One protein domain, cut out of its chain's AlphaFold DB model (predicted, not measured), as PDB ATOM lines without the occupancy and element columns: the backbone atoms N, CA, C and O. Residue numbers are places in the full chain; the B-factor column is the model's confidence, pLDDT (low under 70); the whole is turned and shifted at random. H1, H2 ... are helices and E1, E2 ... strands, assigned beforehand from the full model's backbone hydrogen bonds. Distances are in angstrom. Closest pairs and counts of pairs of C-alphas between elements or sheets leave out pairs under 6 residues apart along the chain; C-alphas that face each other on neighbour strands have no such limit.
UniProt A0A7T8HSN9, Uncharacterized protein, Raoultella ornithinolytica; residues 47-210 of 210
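Overview. This is residues 47 to 210 of the 210 residues of an uncharacterized protein of Raoultella ornithinolytica (UniProt A0A7T8HSN9). Two sheets lie face to face as a sandwich, their strands running nearly in line: a twisted sheet of six strands, E1 E10 E3 E8 E5 E7, and a smaller sheet of four, E2 E9 E4 E6. The short helix H1, near the last residue, only grazes the larger sheet. The printed part has 164 residues, with ten named strands E1 to E10 followed by H1, and its class is mostly strand. Both sheets are mixed, in the orders just given. The whole is compact, with a radius of gyration of the C-alphas of 16.2 A and spans of 54 by 40 by 26 A.

Along the chain. E1, residues 49 to 53, begins with C-alpha 49 at (37.932, -6.882, 20.248). E2 is residues 59 to 66, 22.7 A long, and E3 is residues 71 to 81, 31.1 A. E4 is residues 96 to 101, E5 residues 105 to 111, E6 residues 127 to 129 and E7 residues 133 to 139. E8, residues 150 to 160, is 32.3 A long and begins with C-alpha 150 at (48.828, 9.564, 32.755). E9, residues 171 to 179, is 25.8 A long, and E10, residues 190 to 198, is 26.1 A. H1, residues 203 to 208, ends with C-alpha 208 at (46.577, 9.538, 4.703).

Arrangement. In the larger sheet edge strand E1 is antiparallel to E10, with N 51 and O 193 2.8 A apart. E10 is antiparallel to E3 (N 76 and O 194, 2.9 A), and E3 to E8 (N 75 and O 156, 2.8 A). E8 is antiparallel to E5 (N 107 and O 157, 2.8 A), while E5 and edge strand E7 are parallel (N 108 and O 134, 2.9 A). In the other sheet E9 is antiparallel to edge strand E2 (N 62 and O 175, 2.9 A) and to E4 (N 99 and O 176, 2.8 A). E4 and edge strand E6 are parallel (N 98 and O 127, 2.8 A). The parts of the two sheets that face each other are 9.2 A centre to centre, with strands at 14 degrees. The closest C-alphas of E1 and E2 are those of Val 53 and Gly 60, 4.7 A apart. H1 grazes the larger sheet with residues 205 to 208; the closest C-alphas of H1 and E5 are those of Gln 208 and Val 107, 7.0 A. Every O i to N i+4 pair in H1 is within hydrogen-bond range.

Size, cuts and confidence. The two C-alphas farthest apart, Ala 85 and Ser 166, are 55.0 A from each other. The printed part has no cut and ends at the chain's last residue. The links E3 to E4 and E5 to E6 are long. Mean pLDDT of the printed part is 78.6; residues 47 to 58, 82 to 91, 184 to 190 and 199 are under 70.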
ATOM      1  N   PRO A  47      32.989  -6.834  15.159       52.00
ATOM      2  CA  PRO A  47      33.365  -7.361  16.449       52.00
ATOM      3  C   PRO A  47      34.462  -6.444  16.992       52.00
ATOM      4  O   PRO A  47      35.549  -6.319  16.420       52.00
ATOM      5  N   GLN A  48      34.109  -5.699  18.036       54.94
ATOM      6  CA  GLN A  48      35.049  -4.902  18.800       54.94
ATOM      7  C   GLN A  48      35.794  -5.892  19.677       54.94
ATOM      8  O   GLN A  48      35.193  -6.565  20.514       54.94
ATOM      9  N   HIS A  49      37.090  -6.023  19.442       59.59
ATOM     10  CA  HIS A  49      37.932  -6.882  20.248       59.59
ATOM     11  C   HIS A  49      38.770  -6.009  21.160       59.59
ATOM     12  O   HIS A  49      39.556  -5.183  20.694       59.59
ATOM     13  N   THR A  50      38.608  -6.195  22.461       56.84
ATOM     14  CA  THR A  50      39.519  -5.601  23.430       56.84
ATOM     15  C   THR A  50      40.881  -6.269  23.278       56.84
ATOM     16  O   THR A  50      40.982  -7.494  23.357       56.84
ATOM     17  N   ILE A  51      41.924  -5.475  23.055       58.56
ATOM     18  CA  ILE A  51      43.301  -5.901  23.286       58.56
ATOM     19  C   ILE A  51      43.683  -5.332  24.644       58.56
ATOM     20  O   ILE A  51      43.843  -4.122  24.784       58.56
ATOM     21  N   ASP A  52      43.826  -6.204  25.635       54.53
ATOM     22  CA  ASP A  52      44.440  -5.854  26.910       54.53
ATOM     23  C   ASP A  52      45.856  -6.426  26.941       54.53
ATOM     24  O   ASP A  52      46.082  -7.618  26.707       54.53
ATOM     25  N   VAL A  53      46.821  -5.552  27.190       56.44
ATOM     26  CA  VAL A  53      48.217  -5.889  27.410       56.44
ATOM     27  C   VAL A  53      48.624  -5.309  28.750       56.44
ATOM     28  O   VAL A  53      48.508  -4.112  29.005       56.44
ATOM     29  N   PHE A  54      49.215  -6.167  29.578       58.69
ATOM     30  CA  PHE A  54      49.793  -5.817  30.872       58.69
ATOM     31  C   PHE A  54      48.813  -5.596  32.040       58.69
ATOM     32  O   PHE A  54      49.287  -5.344  33.142       58.69
ATOM     33  N   GLY A  55      47.511  -5.877  31.885       48.25
ATOM     34  CA  GLY A  55      46.610  -6.229  33.004       48.25
ATOM     35  C   GLY A  55      46.855  -7.629  33.614       48.25
ATOM     36  O   GLY A  55      46.010  -8.150  34.338       48.25
ATOM     37  N   GLY A  56      47.992  -8.269  33.289       47.00
ATOM     38  CA  GLY A  56      48.354  -9.647  33.670       47.00
ATOM     39  C   GLY A  56      49.006 -10.484  32.555       47.00
ATOM     40  O   GLY A  56      49.503 -11.575  32.821       47.00
ATOM     41  N   LEU A  57      49.040  -9.978  31.313       53.12
ATOM     42  CA  LEU A  57      49.559 -10.673  30.123       53.12
ATOM     43  C   LEU A  57      50.815  -9.985  29.553       53.12
ATOM     44  O   LEU A  57      50.897  -8.758  29.532       53.12
ATOM     45  N   LEU A  58      51.789 -10.774  29.072       67.44
ATOM     46  CA  LEU A  58      53.068 -10.294  28.504       67.44
ATOM     47  C   LEU A  58      52.960  -9.792  27.049       67.44
ATOM     48  O   LEU A  58      53.841  -9.072  26.575       67.44
ATOM     49  N   THR A  59      51.881 -10.170  26.364       76.62
ATOM     50  CA  THR A  59      51.630  -9.902  24.946       76.62
ATOM     51  C   THR A  59      50.139  -9.680  24.739       76.62
ATOM     52  O   THR A  59      49.330 -10.445  25.260       76.62
ATOM     53  N   GLY A  60      49.790  -8.657  23.962       77.81
ATOM     54  CA  GLY A  60      48.444  -8.447  23.448       77.81
ATOM     55  C   GLY A  60      48.386  -8.844  21.999       77.81
ATOM     56  O   GLY A  60      49.241  -8.429  21.216       77.81
ATOM     57  N   GLU A  61      47.379  -9.618  21.634       82.56
ATOM     58  CA  GLU A  61      47.201 -10.058  20.264       82.56
ATOM     59  C   GLU A  61      45.743  -9.931  19.849       82.56
ATOM     60  O   GLU A  61      44.825 -10.307  20.574       82.56
ATOM     61  N   TRP A  62      45.553  -9.429  18.639       85.12
ATOM     62  CA  TRP A  62      44.323  -9.560  17.887       85.12
ATOM     63  C   TRP A  62      44.646 -10.198  16.546       85.12
ATOM     64  O   TRP A  62      45.629  -9.832  15.900       85.12
ATOM     65  N   SER A  63      43.813 -11.137  16.117       84.12
ATOM     66  CA  SER A  63      43.959 -11.807  14.832       84.12
ATOM     67  C   SER A  63      42.591 -12.232  14.319       84.12
ATOM     68  O   SER A  63      41.838 -12.890  15.036       84.12
ATOM     69  N   LEU A  64      42.267 -11.862  13.081       79.94
ATOM     70  CA  LEU A  64      41.055 -12.294  12.389       79.94
ATOM     71  C   LEU A  64      41.380 -12.705  10.954       79.94
ATOM     72  O   LEU A  64      42.254 -12.137  10.298       79.94
ATOM     73  N   LYS A  65      40.647 -13.699  10.448       79.00
ATOM     74  CA  LYS A  65      40.718 -14.125   9.047       79.00
ATOM     75  C   LYS A  65      39.561 -13.521   8.270       79.00
ATOM     76  O   LYS A  65      38.407 -13.712   8.642       79.00
ATOM     77  N   PHE A  66      39.871 -12.850   7.169       73.00
ATOM     78  CA  PHE A  66      38.883 -12.204   6.317       73.00
ATOM     79  C   PHE A  66      38.836 -12.857   4.938       73.00
ATOM     80  O   PHE A  66      39.867 -13.066   4.296       73.00
ATOM     81  N   GLN A  67      37.622 -13.160   4.473       71.12
ATOM     82  CA  GLN A  67      37.377 -13.601   3.095       71.12
ATOM     83  C   GLN A  67      37.472 -12.430   2.106       71.12
ATOM     84  O   GLN A  67      38.004 -12.593   1.014       71.12
ATOM     85  N   ASN A  68      37.021 -11.233   2.505       70.94
ATOM     86  CA  ASN A  68      37.341  -9.992   1.802       70.94
ATOM     87  C   ASN A  68      38.593  -9.368   2.443       70.94
ATOM     88  O   ASN A  68      38.510  -8.913   3.583       70.94
ATOM     89  N   PRO A  69      39.739  -9.324   1.751       70.94
ATOM     90  CA  PRO A  69      40.977  -8.824   2.332       70.94
ATOM     91  C   PRO A  69      41.005  -7.304   2.433       70.94
ATOM     92  O   PRO A  69      41.838  -6.795   3.168       70.94
ATOM     93  N   LEU A  70      40.134  -6.582   1.716       81.69
ATOM     94  CA  LEU A  70      40.070  -5.133   1.821       81.69
ATOM     95  C   LEU A  70      39.519  -4.795   3.194       81.69
ATOM     96  O   LEU A  70      38.351  -5.035   3.460       81.69
ATOM     97  N   GLN A  71      40.367  -4.304   4.087       82.75
ATOM     98  CA  GLN A  71      39.992  -4.091   5.478       82.75
ATOM     99  C   GLN A  71      40.661  -2.842   6.015       82.75
ATOM    100  O   GLN A  71      41.847  -2.594   5.790       82.75
ATOM    101  N   ARG A  72      39.888  -2.074   6.775       86.44
ATOM    102  CA  ARG A  72      40.363  -0.977   7.604       86.44
ATOM    103  C   ARG A  72      40.279  -1.419   9.052       86.44
ATOM    104  O   ARG A  72      39.192  -1.523   9.604       86.44
ATOM    105  N   VAL A  73      41.420  -1.643   9.676       87.31
ATOM    106  CA  VAL A  73      41.508  -1.983  11.093       87.31
ATOM    107  C   VAL A  73      41.974  -0.752  11.845       87.31
ATOM    108  O   VAL A  73      42.936  -0.104  11.445       87.31
ATOM    109  N   VAL A  74      41.280  -0.400  12.919       88.50
ATOM    110  CA  VAL A  74      41.699   0.686  13.800       88.50
ATOM    111  C   VAL A  74      42.055   0.106  15.146       88.50
ATOM    112  O   VAL A  74      41.277  -0.650  15.722       88.50
ATOM    113  N   CYS A  75      43.226   0.484  15.633       88.69
ATOM    114  CA  CYS A  75      43.653   0.238  16.993       88.69
ATOM    115  C   CYS A  75      43.534   1.550  17.762       88.69
ATOM    116  O   CYS A  75      44.295   2.478  17.496       88.69
ATOM    117  N   ASP A  76      42.586   1.613  18.690       86.81
ATOM    118  CA  ASP A  76      42.463   2.694  19.664       86.81
ATOM    119  C   ASP A  76      42.946   2.165  21.010       86.81
ATOM    120  O   ASP A  76      42.228   1.460  21.719       86.81
ATOM    121  N   LEU A  77      44.205   2.466  21.312       85.69
ATOM    122  CA  LEU A  77      44.923   1.980  22.479       85.69
ATOM    123  C   LEU A  77      45.148   3.122  23.469       85.69
ATOM    124  O   LEU A  77      45.411   4.262  23.088       85.69
ATOM    125  N   GLU A  78      45.088   2.804  24.749       84.31
ATOM    126  CA  GLU A  78      45.379   3.686  25.865       84.31
ATOM    127  C   GLU A  78      46.600   3.150  26.595       84.31
ATOM    128  O   GLU A  78      46.622   2.019  27.076       84.31
ATOM    129  N   ILE A  79      47.645   3.970  26.624       80.88
ATOM    130  CA  ILE A  79      48.921   3.641  27.239       80.88
ATOM    131  C   ILE A  79      48.985   4.365  28.586       80.88
ATOM    132  O   ILE A  79      49.085   5.591  28.628       80.88
ATOM    133  N   PHE A  80      48.917   3.611  29.676       77.00
ATOM    134  CA  PHE A  80      48.915   4.100  31.052       77.00
ATOM    135  C   PHE A  80      50.339   4.148  31.599       77.00
ATOM    136  O   PHE A  80      51.012   3.120  31.697       77.00
ATOM    137  N   HIS A  81      50.806   5.338  31.961       70.88
ATOM    138  CA  HIS A  81      52.178   5.578  32.393       70.88
ATOM    139  C   HIS A  81      52.242   6.311  33.741       70.88
ATOM    140  O   HIS A  81      51.703   7.412  33.871       70.88
ATOM    141  N   GLY A  82      52.978   5.721  34.693       63.94
ATOM    142  CA  GLY A  82      53.353   6.319  35.981       63.94
ATOM    143  C   GLY A  82      52.227   6.427  37.019       63.94
ATOM    144  O   GLY A  82      51.045   6.424  36.684       63.94
ATOM    145  N   GLU A  83      52.616   6.563  38.291       56.34
ATOM    146  CA  GLU A  83      51.750   7.032  39.379       56.34
ATOM    147  C   GLU A  83      52.193   8.445  39.773       56.34
ATOM    148  O   GLU A  83      53.330   8.640  40.191       56.34
ATOM    149  N   ASN A  84      51.276   9.412  39.682       49.50
ATOM    150  CA  ASN A  84      51.417  10.790  40.158       49.50
ATOM    151  C   ASN A  84      52.455  11.694  39.447       49.50
ATOM    152  O   ASN A  84      53.649  11.431  39.383       49.50
ATOM    153  N   ALA A  85      51.955  12.877  39.077       43.44
ATOM    154  CA  ALA A  85      52.637  14.076  38.578       43.44
ATOM    155  C   ALA A  85      52.955  14.136  37.063       43.44
ATOM    156  O   ALA A  85      53.345  13.151  36.440       43.44
ATOM    157  N   PRO A  86      52.792  15.325  36.442       50.16
ATOM    158  CA  PRO A  86      53.130  15.555  35.048       50.16
ATOM    159  C   PRO A  86      54.650  15.612  34.925       50.16
ATOM    160  O   PRO A  86      55.239  16.694  34.911       50.16
ATOM    161  N   GLU A  87      55.310  14.460  34.833       52.97
ATOM    162  CA  GLU A  87      56.699  14.477  34.406       52.97
ATOM    163  C   GLU A  87      56.754  15.125  33.013       52.97
ATOM    164  O   GLU A  87      56.071  14.752  32.049       52.97
ATOM    165  N   SER A  88      57.531  16.206  32.933       52.69
ATOM    166  CA  SER A  88      57.814  16.912  31.680       52.69
ATOM    167  C   SER A  88      58.499  16.000  30.656       52.69
ATOM    168  O   SER A  88      58.489  16.295  29.458       52.69
ATOM    169  N   THR A  89      59.024  14.867  31.123       57.69
ATOM    170  CA  THR A  89      59.572  13.781  30.332       57.69
ATOM    171  C   THR A  89      58.470  13.154  29.470       57.69
ATOM    172  O   THR A  89      57.421  12.736  29.973       57.69
ATOM    173  N   PRO A  90      58.641  13.117  28.140       58.56
ATOM    174  CA  PRO A  90      57.780  12.318  27.286       58.56
ATOM    175  C   PRO A  90      57.876  10.843  27.707       58.56
ATOM    176  O   PRO A  90      58.982  10.384  27.988       58.56
ATOM    177  N   PRO A  91      56.757  10.102  27.730       68.00
ATOM    178  CA  PRO A  91      56.803   8.654  27.921       68.00
ATOM    179  C   PRO A  91      57.693   8.034  26.834       68.00
ATOM    180  O   PRO A  91      57.621   8.438  25.671       68.00
ATOM    181  N   ASP A  92      58.526   7.067  27.210       77.00
ATOM    182  CA  ASP A  92      59.355   6.317  26.268       77.00
ATOM    183  C   ASP A  92      58.735   4.942  25.999       77.00
ATOM    184  O   ASP A  92      58.613   4.103  26.893       77.00
ATOM    185  N   LEU A  93      58.335   4.715  24.749       81.50
ATOM    186  CA  LEU A  93      57.765   3.458  24.266       81.50
ATOM    187  C   LEU A  93      58.802   2.602  23.524       81.50
ATOM    188  O   LEU A  93      58.436   1.608  22.898       81.50
ATOM    189  N   SER A  94      60.093   2.942  23.600       83.50
ATOM    190  CA  SER A  94      61.190   2.218  22.939       83.50
ATOM    191  C   SER A  94      61.311   0.745  23.336       83.50
ATOM    192  O   SER A  94      61.840  -0.063  22.563       83.50
ATOM    193  N   ALA A  95      60.791   0.384  24.512       79.81
ATOM    194  CA  ALA A  95      60.722  -0.982  25.020       79.81
ATOM    195  C   ALA A  95      59.590  -1.816  24.391       79.81
ATOM    196  O   ALA A  95      59.524  -3.025  24.625       79.81
ATOM    197  N   LEU A  96      58.703  -1.207  23.601       82.81
ATOM    198  CA  LEU A  96      57.534  -1.852  23.013       82.81
ATOM    199  C   LEU A  96      57.693  -2.059  21.510       82.81
ATOM    200  O   LEU A  96      58.349  -1.286  20.808       82.81
ATOM    201  N   GLN A  97      57.044  -3.109  21.017       88.62
ATOM    202  CA  GLN A  97      56.959  -3.433  19.604       88.62
ATOM    203  C   GLN A  97      55.525  -3.769  19.212       88.62
ATOM    204  O   GLN A  97      54.953  -4.745  19.700       88.62
ATOM    205  N   LEU A  98      54.990  -2.983  18.281       90.81
ATOM    206  CA  LEU A  98      53.765  -3.260  17.547       90.81
ATOM    207  C   LEU A  98      54.123  -3.996  16.251       90.81
ATOM    208  O   LEU A  98      54.894  -3.510  15.426       90.81
ATOM    209  N   THR A  99      53.568  -5.185  16.068       93.44
ATOM    210  CA  THR A  99      53.732  -6.000  14.863       93.44
ATOM    211  C   THR A  99      52.389  -6.100  14.164       93.44
ATOM    212  O   THR A  99      51.428  -6.557  14.771       93.44
ATOM    213  N   ALA A 100      52.323  -5.671  12.908       93.69
ATOM    214  CA  ALA A 100      51.122  -5.762  12.089       93.69
ATOM    215  C   ALA A 100      51.375  -6.722  10.920       93.69
ATOM    216  O   ALA A 100      52.338  -6.546  10.178       93.69
ATOM    217  N   THR A 101      50.517  -7.728  10.751       93.44
ATOM    218  CA  THR A 101      50.657  -8.756   9.705       93.44
ATOM    219  C   THR A 101      49.452  -8.731   8.772       93.44
ATOM    220  O   THR A 101      48.320  -8.598   9.232       93.44
ATOM    221  N   GLY A 102      49.690  -8.863   7.463       90.06
ATOM    222  CA  GLY A 102      48.639  -8.869   6.433       90.06
ATOM    223  C   GLY A 102      48.158  -7.477   5.984       90.06
ATOM    224  O   GLY A 102      47.278  -7.368   5.127       90.06
ATOM    225  N   PHE A 103      48.755  -6.416   6.528       92.88
ATOM    226  CA  PHE A 103      48.494  -5.024   6.166       92.88
ATOM    227  C   PHE A 103      49.583  -4.488   5.236       92.88
ATOM    228  O   PHE A 103      50.761  -4.763   5.442       92.88
ATOM    229  N   ASP A 104      49.200  -3.684   4.247       92.75
ATOM    230  CA  ASP A 104      50.144  -2.989   3.358       92.75
ATOM    231  C   ASP A 104      50.376  -1.530   3.754       92.75
ATOM    232  O   ASP A 104      51.380  -0.931   3.364       92.75
ATOM    233  N   LYS A 105      49.474  -0.953   4.551       94.06
ATOM    234  CA  LYS A 105      49.499   0.462   4.925       94.06
ATOM    235  C   LYS A 105      49.196   0.641   6.405       94.06
ATOM    236  O   LYS A 105      48.338  -0.039   6.964       94.06
ATOM    237  N   ALA A 106      49.884   1.591   7.031       94.75
ATOM    238  CA  ALA A 106      49.675   1.952   8.425       94.75
ATOM    239  C   ALA A 106      49.807   3.462   8.623       94.75
ATOM    240  O   ALA A 106      50.744   4.080   8.119       94.75
ATOM    241  N   VAL A 107      48.895   4.043   9.395       94.56
ATOM    242  CA  VAL A 107      48.923   5.445   9.815       94.56
ATOM    243  C   VAL A 107      48.905   5.501  11.326       94.56
ATOM    244  O   VAL A 107      48.004   4.945  11.949       94.56
ATOM    245  N   ILE A 108      49.867   6.204  11.913       94.44
ATOM    246  CA  ILE A 108      49.906   6.468  13.350       94.44
ATOM    247  C   ILE A 108      49.622   7.945  13.576       94.44
ATOM    248  O   ILE A 108      50.303   8.813  13.024       94.44
ATOM    249  N   PHE A 109      48.610   8.229  14.394       91.25
ATOM    250  CA  PHE A 109      48.216   9.594  14.711       91.25
ATOM    251  C   PHE A 109      48.935  10.080  15.963       91.25
ATOM    252  O   PHE A 109      48.673   9.640  17.081       91.25
ATOM    253  N   CYS A 110      49.835  11.032  15.768       89.19
ATOM    254  CA  CYS A 110      50.617  11.648  16.821       89.19
ATOM    255  C   CYS A 110      49.904  12.897  17.367       89.19
ATOM    256  O   CYS A 110      49.312  13.665  16.592       89.19
ATOM    257  N   PRO A 111      49.957  13.138  18.687       85.69
ATOM    258  CA  PRO A 111      49.394  14.344  19.273       85.69
ATOM    259  C   PRO A 111      50.152  15.589  18.810       85.69
ATOM    260  O   PRO A 111      51.379  15.640  18.889       85.69
ATOM    261  N   ALA A 112      49.414  16.619  18.398       80.31
ATOM    262  CA  ALA A 112      49.968  17.943  18.127       80.31
ATOM    263  C   ALA A 112      49.916  18.814  19.394       80.31
ATOM    264  O   ALA A 112      48.858  18.981  20.020       80.31
ATOM    265  N   LYS A 113      51.049  19.404  19.770       72.56
ATOM    266  CA  LYS A 113      51.173  20.433  20.811       72.56
ATOM    267  C   LYS A 113      50.776  21.800  20.264       72.56
ATOM    268  O   LYS A 113      50.055  22.532  20.942       72.56
ATOM    269  N   THR A 114      51.178  22.113  19.035       73.19
ATOM    270  CA  THR A 114      50.874  23.388  18.371       73.19
ATOM    271  C   THR A 114      50.451  23.195  16.915       73.19
ATOM    272  O   THR A 114      50.646  22.130  16.333       73.19
ATOM    273  N   VAL A 115      49.864  24.234  16.317       70.62
ATOM    274  CA  VAL A 115      49.478  24.245  14.891       70.62
ATOM    275  C   VAL A 115      50.681  24.283  13.941       70.62
ATOM    276  O   VAL A 115      50.524  24.038  12.751       70.62
ATOM    277  N   THR A 116      51.872  24.585  14.464       77.12
ATOM    278  CA  THR A 116      53.136  24.655  13.720       77.12
ATOM    279  C   THR A 116      54.010  23.419  13.908       77.12
ATOM    280  O   THR A 116      55.142  23.400  13.432       77.12
ATOM    281  N   ASP A 117      53.531  22.406  14.633       78.25
ATOM    282  CA  ASP A 117      54.312  21.194  14.855       78.25
ATOM    283  C   ASP A 117      54.610  20.501  13.522       78.25
ATOM    284  O   ASP A 117      53.748  20.370  12.650       78.25
ATOM    285  N   ALA A 118      55.845  20.031  13.375       83.81
ATOM    286  CA  ALA A 118      56.214  19.155  12.275       83.81
ATOM    287  C   ALA A 118      55.671  17.737  12.514       83.81
ATOM    288  O   ALA A 118      55.520  17.293  13.655       83.81
ATOM    289  N   MET A 119      55.417  17.000  11.427       83.81
ATOM    290  CA  MET A 119      55.128  15.567  11.515       83.81
ATOM    291  C   MET A 119      56.313  14.841  12.175       83.81
ATOM    292  O   MET A 119      57.448  14.995  11.716       83.81
ATOM    293  N   PRO A 120      56.084  14.058  13.242       85.12
ATOM    294  CA  PRO A 120      57.159  13.345  13.913       85.12
ATOM    295  C   PRO A 120      57.616  12.136  13.091       85.12
ATOM    296  O   PRO A 120      56.851  11.559  12.324       85.12
ATOM    297  N   ALA A 121      58.869  11.723  13.286       87.50
ATOM    298  CA  ALA A 121      59.437  10.545  12.625       87.50
ATOM    299  C   ALA A 121      59.079   9.217  13.320       87.50
ATOM    300  O   ALA A 121      59.302   8.149  12.758       87.50
ATOM    301  N   ASN A 122      58.580   9.274  14.558       89.56
ATOM    302  CA  ASN A 122      58.098   8.123  15.313       89.56
ATOM    303  C   ASN A 122      57.054   8.545  16.358       89.56
ATOM    304  O   ASN A 122      56.926   9.726  16.691       89.56
ATOM    305  N   PHE A 123      56.333   7.568  16.903       89.06
ATOM    306  CA  PHE A 123      55.444   7.770  18.042       89.06
ATOM    307  C   PHE A 123      56.171   7.380  19.334       89.06
ATOM    308  O   PHE A 123      56.141   6.222  19.738       89.06
ATOM    309  N   MET A 124      56.851   8.344  19.966       85.56
ATOM    310  CA  MET A 124      57.469   8.176  21.295       85.56
ATOM    311  C   MET A 124      58.423   6.967  21.389       85.56
ATOM    312  O   MET A 124      58.455   6.268  22.393       85.56
ATOM    313  N   GLY A 125      59.169   6.675  20.321       86.94
ATOM    314  CA  GLY A 125      60.094   5.539  20.265       86.94
ATOM    315  C   GLY A 125      59.451   4.169  20.015       86.94
ATOM    316  O   GLY A 125      60.192   3.197  19.869       86.94
ATOM    317  N   LEU A 126      58.115   4.075  19.908       88.00
ATOM    318  CA  LEU A 126      57.408   2.821  19.636       88.00
ATOM    319  C   LEU A 126      57.941   2.161  18.364       88.00
ATOM    320  O   LEU A 126      57.948   2.756  17.283       88.00
ATOM    321  N   ALA A 127      58.341   0.900  18.487       91.06
ATOM    322  CA  ALA A 127      58.764   0.121  17.343       91.06
ATOM    323  C   ALA A 127      57.569  -0.438  16.585       91.06
ATOM    324  O   ALA A 127      56.666  -1.012  17.188       91.06
ATOM    325  N   VAL A 128      57.608  -0.336  15.260       93.31
ATOM    326  CA  VAL A 128      56.585  -0.890  14.370       93.31
ATOM    327  C   VAL A 128      57.262  -1.820  13.372       93.31
ATOM    328  O   VAL A 128      58.285  -1.463  12.789       93.31
ATOM    329  N   SER A 129      56.712  -3.016  13.191       94.94
ATOM    330  CA  SER A 129      57.205  -4.006  12.228       94.94
ATOM    331  C   SER A 129      56.071  -4.674  11.456       94.94
ATOM    332  O   SER A 129      54.928  -4.690  11.907       94.94
ATOM    333  N   GLY A 130      56.403  -5.248  10.297       92.75
ATOM    334  CA  GLY A 130      55.447  -5.895   9.388       92.75
ATOM    335  C   GLY A 130      54.725  -4.925   8.445       92.75
ATOM    336  O   GLY A 130      54.263  -5.335   7.388       92.75
ATOM    337  N   VAL A 131      54.736  -3.626   8.759       93.88
ATOM    338  CA  VAL A 131      54.268  -2.535   7.895       93.88
ATOM    339  C   VAL A 131      55.076  -1.268   8.190       93.88
ATOM    340  O   VAL A 131      55.485  -1.048   9.331       93.88
ATOM    341  N   THR A 132      55.325  -0.432   7.177       94.25
ATOM    342  CA  THR A 132      55.994   0.865   7.378       94.25
ATOM    343  C   THR A 132      54.949   1.917   7.767       94.25
ATOM    344  O   THR A 132      54.051   2.181   6.967       94.25
ATOM    345  N   PRO A 133      55.021   2.515   8.971       94.31
ATOM    346  CA  PRO A 133      54.037   3.498   9.407       94.31
ATOM    347  C   PRO A 133      54.270   4.873   8.772       94.31
ATOM    348  O   PRO A 133      55.395   5.367   8.706       94.31
ATOM    349  N   VAL A 134      53.176   5.532   8.395       94.94
ATOM    350  CA  VAL A 134      53.127   6.968   8.103       94.94
ATOM    351  C   VAL A 134      52.640   7.699   9.352       94.94
ATOM    352  O   VAL A 134      51.577   7.396   9.890       94.94
ATOM    353  N   TYR A 135      53.396   8.688   9.819       92.88
ATOM    354  CA  TYR A 135      53.046   9.450  11.018       92.88
ATOM    355  C   TYR A 135      52.301  10.723  10.646       92.88
ATOM    356  O   TYR A 135      52.809  11.542   9.887       92.88
ATOM    357  N   ARG A 136      51.098  10.923  11.183       91.12
ATOM    358  CA  ARG A 136      50.276  12.113  10.920       91.12
ATOM    359  C   ARG A 136      49.972  12.841  12.219       91.12
ATOM    360  O   ARG A 136      49.816  12.221  13.265       91.12
ATOM    361  N   LEU A 137      49.850  14.161  12.152       87.94
ATOM    362  CA  LEU A 137      49.314  14.943  13.263       87.94
ATOM    363  C   LEU A 137      47.790  14.782  13.327       87.94
ATOM    364  O   LEU A 137      47.133  14.627  12.298       87.94
ATOM    365  N   GLY A 138      47.237  14.828  14.537       82.75
ATOM    366  CA  GLY A 138      45.795  14.671  14.779       82.75
ATOM    367  C   GLY A 138      45.447  13.626  15.837       82.75
ATOM    368  O   GLY A 138      44.270  13.359  16.058       82.75
ATOM    369  N   GLY A 139      46.452  13.042  16.496       81.50
ATOM    370  CA  GLY A 139      46.247  12.165  17.646       81.50
ATOM    371  C   GLY A 139      45.712  12.923  18.863       81.50
ATOM    372  O   GLY A 139      45.903  14.138  19.001       81.50
ATOM    373  N   LYS A 140      45.052  12.198  19.769       84.62
ATOM    374  CA  LYS A 140      44.561  12.761  21.032       84.62
ATOM    375  C   LYS A 140      45.738  13.086  21.953       84.62
ATOM    376  O   LYS A 140      46.715  12.346  22.028       84.62
ATOM    377  N   ARG A 141      45.644  14.209  22.667       82.50
ATOM    378  CA  ARG A 141      46.643  14.596  23.670       82.50
ATOM    379  C   ARG A 141      46.560  13.667  24.879       82.50
ATOM    380  O   ARG A 141      45.481  13.183  25.207       82.50
ATOM    381  N   ARG A 142      47.697  13.474  25.554       82.44
ATOM    382  CA  ARG A 142      47.731  12.797  26.854       82.44
ATOM    383  C   ARG A 142      46.862  13.537  27.870       82.44
ATOM    384  O   ARG A 142      46.812  14.770  27.840       82.44
ATOM    385  N   PHE A 143      46.230  12.801  28.770       81.56
ATOM    386  CA  PHE A 143      45.400  13.347  29.842       81.56
ATOM    387  C   PHE A 143      45.658  12.601  31.154       81.56
ATOM    388  O   PHE A 143      46.267  11.535  31.157       81.56
ATOM    389  N   LEU A 144      45.244  13.201  32.269       80.75
ATOM    390  CA  LEU A 144      45.325  12.586  33.590       80.75
ATOM    391  C   LEU A 144      43.990  11.901  33.885       80.75
ATOM    392  O   LEU A 144      42.943  12.546  33.811       80.75
ATOM    393  N   GLU A 145      44.022  10.610  34.186       78.06
ATOM    394  CA  GLU A 145      42.843   9.865  34.619       78.06
ATOM    395  C   GLU A 145      42.534  10.155  36.100       78.06
ATOM    396  O   GLU A 145      43.406  10.569  36.864       78.06
ATOM    397  N   GLN A 146      41.291   9.919  36.537       74.81
ATOM    398  CA  GLN A 146      40.882  10.059  37.944       74.81
ATOM    399  C   GLN A 146      41.711   9.198  38.913       74.81
ATOM    400  O   GLN A 146      41.839   9.549  40.081       74.81
ATOM    401  N   SER A 147      42.290   8.100  38.420       72.38
ATOM    402  CA  SER A 147      43.212   7.218  39.144       72.38
ATOM    403  C   SER A 147      44.571   7.868  39.459       72.38
ATOM    404  O   SER A 147      45.334   7.324  40.251       72.38
ATOM    405  N   GLY A 148      44.892   9.017  38.851       71.94
ATOM    406  CA  GLY A 148      46.204   9.665  38.943       71.94
ATOM    407  C   GLY A 148      47.224   9.171  37.909       71.94
ATOM    408  O   GLY A 148      48.354   9.663  37.898       71.94
ATOM    409  N   MET A 149      46.838   8.243  37.025       74.25
ATOM    410  CA  MET A 149      47.679   7.756  35.927       74.25
ATOM    411  C   MET A 149      47.641   8.696  34.719       74.25
ATOM    412  O   MET A 149      46.595   9.255  34.369       74.25
ATOM    413  N   VAL A 150      48.779   8.855  34.039       78.06
ATOM    414  CA  VAL A 150      48.828   9.564  32.755       78.06
ATOM    415  C   VAL A 150      48.440   8.597  31.644       78.06
ATOM    416  O   VAL A 150      49.110   7.589  31.430       78.06
ATOM    417  N   VAL A 151      47.395   8.940  30.897       81.31
ATOM    418  CA  VAL A 151      46.927   8.171  29.743       81.31
ATOM    419  C   VAL A 151      47.434   8.818  28.465       81.31
ATOM    420  O   VAL A 151      47.227  10.012  28.224       81.31
ATOM    421  N   ILE A 152      48.101   8.027  27.628       84.94
ATOM    422  CA  ILE A 152      48.585   8.418  26.306       84.94
ATOM    423  C   ILE A 152      47.794   7.633  25.258       84.94
ATOM    424  O   ILE A 152      48.034   6.439  25.074       84.94
ATOM    425  N   PRO A 153      46.862   8.282  24.546       87.62
ATOM    426  CA  PRO A 153      46.119   7.614  23.491       87.62
ATOM    427  C   PRO A 153      47.005   7.363  22.271       87.62
ATOM    428  O   PRO A 153      47.671   8.273  21.768       87.62
ATOM    429  N   LEU A 154      46.959   6.141  21.762       88.56
ATOM    430  CA  LEU A 154      47.573   5.710  20.520       88.56
ATOM    431  C   LEU A 154      46.466   5.253  19.568       88.56
ATOM    432  O   LEU A 154      45.847   4.215  19.778       88.56
ATOM    433  N   THR A 155      46.258   6.017  18.497       90.94
ATOM    434  CA  THR A 155      45.370   5.623  17.399       90.94
ATOM    435  C   THR A 155      46.208   5.206  16.197       90.94
ATOM    436  O   THR A 155      47.000   5.999  15.671       90.94
ATOM    437  N   VAL A 156      46.005   3.971  15.744       92.06
ATOM    438  CA  VAL A 156      46.628   3.409  14.542       92.06
ATOM    439  C   VAL A 156      45.538   2.986  13.570       92.06
ATOM    440  O   VAL A 156      44.629   2.258  13.947       92.06
ATOM    441  N   ILE A 157      45.633   3.413  12.313       92.31
ATOM    442  CA  ILE A 157      44.806   2.888  11.223       92.31
ATOM    443  C   ILE A 157      45.683   1.980  10.371       92.31
ATOM    444  O   ILE A 157      46.664   2.430   9.787       92.31
ATOM    445  N   LEU A 158      45.314   0.711  10.284       93.12
ATOM    446  CA  LEU A 158      45.952  -0.303   9.461       93.12
ATOM    447  C   LEU A 158      45.031  -0.632   8.292       93.12
ATOM    448  O   LEU A 158      43.839  -0.876   8.478       93.12
ATOM    449  N   LEU A 159      45.575  -0.631   7.081       92.12
ATOM    450  CA  LEU A 159      44.818  -0.913   5.871       92.12
ATOM    451  C   LEU A 159      45.408  -2.131   5.175       92.12
ATOM    452  O   LEU A 159      46.621  -2.240   4.982       92.12
ATOM    453  N   SER A 160      44.516  -3.027   4.781       89.62
ATOM    454  CA  SER A 160      44.772  -4.010   3.745       89.62
ATOM    455  C   SER A 160      44.000  -3.537   2.513       89.62
ATOM    456  O   SER A 160      42.776  -3.434   2.537       89.62
ATOM    457  N   THR A 161      44.722  -3.105   1.484       88.75
ATOM    458  CA  THR A 161      44.205  -2.506   0.246       88.75
ATOM    459  C   THR A 161      44.406  -3.408  -0.967       88.75
ATOM    460  O   THR A 161      43.886  -3.123  -2.043       88.75
ATOM    461  N   GLN A 162      45.145  -4.505  -0.800       85.44
ATOM    462  CA  GLN A 162      45.420  -5.451  -1.871       85.44
ATOM    463  C   GLN A 162      44.359  -6.559  -1.925       85.44
ATOM    464  O   GLN A 162      43.995  -7.095  -0.872       85.44
ATOM    465  N   PRO A 163      43.896  -6.967  -3.122       81.06
ATOM    466  CA  PRO A 163      43.039  -8.142  -3.271       81.06
ATOM    467  C   PRO A 163      43.770  -9.426  -2.839       81.06
ATOM    468  O   PRO A 163      44.984  -9.419  -2.605       81.06
ATOM    469  N   LEU A 164      43.031 -10.533  -2.713       78.81
ATOM    470  CA  LEU A 164      43.628 -11.842  -2.439       78.81
ATOM    471  C   LEU A 164      44.442 -12.260  -3.657       78.81
ATOM    472  O   LEU A 164      44.025 -12.060  -4.801       78.81
ATOM    473  N   THR A 165      45.601 -12.853  -3.410       81.62
ATOM    474  CA  THR A 165      46.349 -13.525  -4.473       81.62
ATOM    475  C   THR A 165      45.654 -14.831  -4.861       81.62
ATOM    476  O   THR A 165      44.850 -15.371  -4.105       81.62
ATOM    477  N   SER A 166      46.002 -15.399  -6.018       80.81
ATOM    478  CA  SER A 166      45.470 -16.699  -6.462       80.81
ATOM    479  C   SER A 166      45.819 -17.874  -5.535       80.81
ATOM    480  O   SER A 166      45.275 -18.962  -5.704       80.81
ATOM    481  N   GLN A 167      46.721 -17.669  -4.570       82.69
ATOM    482  CA  GLN A 167      47.135 -18.658  -3.574       82.69
ATOM    483  C   GLN A 167      46.447 -18.460  -2.212       82.69
ATOM    484  O   GLN A 167      46.575 -19.315  -1.337       82.69
ATOM    485  N   GLU A 168      45.714 -17.358  -2.012       71.00
ATOM    486  CA  GLU A 168      45.020 -17.052  -0.762       71.00
ATOM    487  C   GLU A 168      43.511 -17.316  -0.897       71.00
ATOM    488  O   GLU A 168      42.840 -16.744  -1.751       71.00
ATOM    489  N   THR A 169      42.943 -18.133  -0.007       75.25
ATOM    490  CA  THR A 169      41.478 -18.285   0.143       75.25
ATOM    491  C   THR A 169      40.879 -17.291   1.141       75.25
ATOM    492  O   THR A 169      39.686 -17.009   1.124       75.25
ATOM    493  N   SER A 170      41.713 -16.776   2.039       77.62
ATOM    494  CA  SER A 170      41.407 -15.732   3.015       77.62
ATOM    495  C   SER A 170      42.718 -15.088   3.458       77.62
ATOM    496  O   SER A 170      43.776 -15.712   3.344       77.62
ATOM    497  N   ARG A 171      42.657 -13.866   3.991       79.44
ATOM    498  CA  ARG A 171      43.819 -13.189   4.576       79.44
ATOM    499  C   ARG A 171      43.669 -13.100   6.085       79.44
ATOM    500  O   ARG A 171      42.650 -12.626   6.584       79.44
ATOM    501  N   ALA A 172      44.688 -13.550   6.808       85.19
ATOM    502  CA  ALA A 172      44.796 -13.302   8.239       85.19
ATOM    503  C   ALA A 172      45.378 -11.902   8.456       85.19
ATOM    504  O   ALA A 172      46.461 -11.598   7.957       85.19
ATOM    505  N   LEU A 173      44.648 -11.069   9.189       87.88
ATOM    506  CA  LEU A 173      45.108  -9.769   9.654       87.88
ATOM    507  C   LEU A 173      45.345  -9.868  11.150       87.88
ATOM    508  O   LEU A 173      44.445 -10.286  11.879       87.88
ATOM    509  N   SER A 174      46.538  -9.492  11.604       88.94
ATOM    510  CA  SER A 174      46.866  -9.539  13.025       88.94
ATOM    511  C   SER A 174      47.664  -8.336  13.495       88.94
ATOM    512  O   SER A 174      48.456  -7.750  12.754       88.94
ATOM    513  N   VAL A 175      47.435  -7.979  14.753       89.94
ATOM    514  CA  VAL A 175      48.151  -6.941  15.481       89.94
ATOM    515  C   VAL A 175      48.632  -7.551  16.781       89.94
ATOM    516  O   VAL A 175      47.836  -8.039  17.579       89.94
ATOM    517  N   THR A 176      49.937  -7.499  16.999       88.88
ATOM    518  CA  THR A 176      50.570  -7.961  18.228       88.88
ATOM    519  C   THR A 176      51.319  -6.807  18.864       88.88
ATOM    520  O   THR A 176      52.125  -6.155  18.204       88.88
ATOM    521  N   LEU A 177      51.101  -6.578  20.152       86.38
ATOM    522  CA  LEU A 177      51.841  -5.610  20.943       86.38
ATOM    523  C   LEU A 177      52.555  -6.338  22.077       86.38
ATOM    524  O   LEU A 177      51.922  -6.988  22.907       86.38
ATOM    525  N   LYS A 178      53.883  -6.239  22.097       84.25
ATOM    526  CA  LYS A 178      54.724  -6.938  23.073       84.25
ATOM    527  C   LYS A 178      55.894  -6.086  23.536       84.25
ATOM    528  O   LYS A 178      56.273  -5.110  22.885       84.25
ATOM    529  N   ARG A 179      56.515  -6.502  24.638       79.75
ATOM    530  CA  ARG A 179      57.821  -5.977  25.049       79.75
ATOM    531  C   ARG A 179      58.901  -6.523  24.124       79.75
ATOM    532  O   ARG A 179      58.872  -7.683  23.728       79.75
ATOM    533  N   ARG A 180      59.884  -5.685  23.806       81.75
ATOM    534  CA  ARG A 180      61.117  -6.120  23.138       81.75
ATOM    535  C   ARG A 180      61.982  -6.971  24.063       81.75
ATOM    536  O   ARG A 180      62.630  -7.900  23.599       81.75
ATOM    537  N   ASN A 181      61.974  -6.650  25.356       78.56
ATOM    538  CA  ASN A 181      62.602  -7.438  26.406       78.56
ATOM    539  C   ASN A 181      61.548  -7.807  27.455       78.56
ATOM    540  O   ASN A 181      61.112  -6.958  28.232       78.56
ATOM    541  N   GLU A 182      61.152  -9.075  27.477       74.81
ATOM    542  CA  GLU A 182      60.132  -9.599  28.394       74.81
ATOM    543  C   GLU A 182      60.553  -9.502  29.868       74.81
ATOM    544  O   GLU A 182      59.702  -9.401  30.746       74.81
ATOM    545  N   ASN A 183      61.858  -9.425  30.149       72.31
ATOM    546  CA  ASN A 183      62.382  -9.290  31.511       72.31
ATOM    547  C   ASN A 183      62.317  -7.849  32.047       72.31
ATOM    548  O   ASN A 183      62.521  -7.617  33.239       72.31
ATOM    549  N   GLN A 184      62.061  -6.855  31.190       66.38
ATOM    550  CA  GLN A 184      61.999  -5.452  31.598       66.38
ATOM    551  C   GLN A 184      60.614  -5.137  32.170       66.38
ATOM    552  O   GLN A 184      59.726  -4.680  31.451       66.38
ATOM    553  N   MET A 185      60.428  -5.401  33.471       63.00
ATOM    554  CA  MET A 185      59.124  -5.312  34.147       63.00
ATOM    555  C   MET A 185      58.760  -3.935  34.716       63.00
ATOM    556  O   MET A 185      57.580  -3.647  34.881       63.00
ATOM    557  N   THR A 186      59.746  -3.072  34.950       57.59
ATOM    558  CA  THR A 186      59.626  -1.870  35.795       57.59
ATOM    559  C   THR A 186      59.325  -0.560  35.065       57.59
ATOM    560  O   THR A 186      59.064   0.438  35.724       57.59
ATOM    561  N   VAL A 187      59.389  -0.528  33.731       53.94
ATOM    562  CA  VAL A 187      59.410   0.737  32.957       53.94
ATOM    563  C   VAL A 187      58.279   0.832  31.927       53.94
ATOM    564  O   VAL A 187      57.967   1.916  31.441       53.94
ATOM    565  N   ALA A 188      57.658  -0.292  31.567       58.25
ATOM    566  CA  ALA A 188      56.732  -0.320  30.445       58.25
ATOM    567  C   ALA A 188      55.291  -0.002  30.893       58.25
ATOM    568  O   ALA A 188      54.805  -0.628  31.836       58.25
ATOM    569  N   PRO A 189      54.608   0.934  30.211       66.00
ATOM    570  CA  PRO A 189      53.235   1.309  30.526       66.00
ATOM    571  C   PRO A 189      52.245   0.154  30.304       66.00
ATOM    572  O   PRO A 189      52.489  -0.724  29.471       66.00
ATOM    573  N   ILE A 190      51.123   0.166  31.032       65.25
ATOM    574  CA  ILE A 190      49.997  -0.750  30.779       65.25
ATOM    575  C   ILE A 190      49.307  -0.299  29.495       65.25
ATOM    576  O   ILE A 190      49.202   0.903  29.262       65.25
ATOM    577  N   ILE A 191      48.876  -1.224  28.635       71.06
ATOM    578  CA  ILE A 191      48.233  -0.865  27.369       71.06
ATOM    579  C   ILE A 191      46.930  -1.621  27.231       71.06
ATOM    580  O   ILE A 191      46.936  -2.817  26.985       71.06
ATOM    581  N   SER A 192      45.817  -0.910  27.315       72.75
ATOM    582  CA  SER A 192      44.495  -1.477  27.072       72.75
ATOM    583  C   SER A 192      43.823  -0.725  25.940       72.75
ATOM    584  O   SER A 192      44.117   0.442  25.705       72.75
ATOM    585  N   GLY A 193      42.948  -1.374  25.189       74.81
ATOM    586  CA  GLY A 193      42.227  -0.690  24.135       74.81
ATOM    587  C   GLY A 193      41.378  -1.603  23.287       74.81
ATOM    588  O   GLY A 193      41.191  -2.782  23.575       74.81
ATOM    589  N   MET A 194      40.861  -1.034  22.208       79.38
ATOM    590  CA  MET A 194      39.981  -1.730  21.286       79.38
ATOM    591  C   MET A 194      40.605  -1.786  19.903       79.38
ATOM    592  O   MET A 194      41.146  -0.803  19.393       79.38
ATOM    593  N   VAL A 195      40.458  -2.942  19.272       81.62
ATOM    594  CA  VAL A 195      40.681  -3.119  17.847       81.62
ATOM    595  C   VAL A 195      39.362  -3.438  17.181       81.62
ATOM    596  O   VAL A 195      38.637  -4.349  17.580       81.62
ATOM    597  N   TYR A 196      39.042  -2.661  16.155       80.44
ATOM    598  CA  TYR A 196      37.837  -2.842  15.365       80.44
ATOM    599  C   TYR A 196      38.179  -2.841  13.882       80.44
ATOM    600  O   TYR A 196      39.046  -2.099  13.417       80.44
ATOM    601  N   SER A 197      37.489  -3.699  13.138       73.94
ATOM    602  CA  SER A 197      37.631  -3.827  11.689       73.94
ATOM    603  C   SER A 197      36.428  -3.204  10.989       73.94
ATOM    604  O   SER A 197      35.301  -3.306  11.461       73.94
ATOM    605  N   ASN A 198      36.671  -2.523   9.876       71.38
ATOM    606  CA  ASN A 198      35.665  -1.948   9.000       71.38
ATOM    607  C   ASN A 198      35.955  -2.442   7.566       71.38
ATOM    608  O   ASN A 198      37.096  -2.326   7.112       71.38
ATOM    609  N   PRO A 199      34.959  -2.992   6.851       59.91
ATOM    610  CA  PRO A 199      35.126  -3.802   5.650       59.91
ATOM    611  C   PRO A 199      35.695  -3.089   4.432       59.91
ATOM    612  O   PRO A 199      35.937  -3.770   3.446       59.91
ATOM    613  N   LEU A 200      35.873  -1.761   4.435       75.56
ATOM    614  CA  LEU A 200      36.446  -1.054   3.289       75.56
ATOM    615  C   LEU A 200      37.306   0.151   3.714       75.56
ATOM    616  O   LEU A 200      36.801   1.074   4.361       75.56
ATOM    617  N   PRO A 201      38.591   0.196   3.310       78.31
ATOM    618  CA  PRO A 201      39.394   1.413   3.355       78.31
ATOM    619  C   PRO A 201      38.748   2.534   2.533       78.31
ATOM    620  O   PRO A 201      38.420   2.339   1.362       78.31
ATOM    621  N   SER A 202      38.590   3.727   3.110       77.38
ATOM    622  CA  SER A 202      38.127   4.885   2.338       77.38
ATOM    623  C   SER A 202      39.274   5.512   1.537       77.38
ATOM    624  O   SER A 202      40.446   5.400   1.903       77.38
ATOM    625  N   ALA A 203      38.946   6.263   0.480       79.19
ATOM    626  CA  ALA A 203      39.940   7.035  -0.277       79.19
ATOM    627  C   ALA A 203      40.735   8.005   0.620       79.19
ATOM    628  O   ALA A 203      41.925   8.227   0.407       79.19
ATOM    629  N   ARG A 204      40.089   8.541   1.667       79.81
ATOM    630  CA  ARG A 204      40.739   9.386   2.672       79.81
ATOM    631  C   ARG A 204      41.776   8.604   3.475       79.81
ATOM    632  O   ARG A 204      42.875   9.116   3.666       79.81
ATOM    633  N   ASP A 205      41.443   7.398   3.934       81.31
ATOM    634  CA  ASP A 205      42.382   6.568   4.696       81.31
ATOM    635  C   ASP A 205      43.605   6.216   3.834       81.31
ATOM    636  O   ASP A 205      44.743   6.354   4.279       81.31
ATOM    637  N   ILE A 206      43.381   5.842   2.568       81.75
ATOM    638  CA  ILE A 206      44.456   5.516   1.619       81.75
ATOM    639  C   ILE A 206      45.361   6.730   1.383       81.75
ATOM    640  O   ILE A 206      46.584   6.591   1.411       81.75
ATOM    641  N   ALA A 207      44.787   7.922   1.195       84.31
ATOM    642  CA  ALA A 207      45.553   9.154   1.013       84.31
ATOM    643  C   ALA A 207      46.380   9.519   2.256       84.31
ATOM    644  O   ALA A 207      47.515   9.972   2.138       84.31
ATOM    645  N   GLN A 208      45.844   9.296   3.459       82.81
ATOM    646  CA  GLN A 208      46.577   9.538   4.703       82.81
ATOM    647  C   GLN A 208      47.740   8.554   4.900       82.81
ATOM    648  O   GLN A 208      48.763   8.951   5.463       82.81
ATOM    649  N   ALA A 209      47.587   7.323   4.406       82.19
ATOM    650  CA  ALA A 209      48.561   6.232   4.464       82.19
ATOM    651  C   ALA A 209      49.495   6.139   3.243       82.19
ATOM    652  O   ALA A 209      50.113   5.093   3.015       82.19
ATOM    653  N   SER A 210      49.536   7.182   2.414       77.12
ATOM    654  CA  SER A 210      50.423   7.287   1.249       77.12
ATOM    655  C   SER A 210      51.510   8.333   1.458       77.12
ATOM    656  O   SER A 210      51.307   9.264   2.278       77.12
TER     657      SER A 210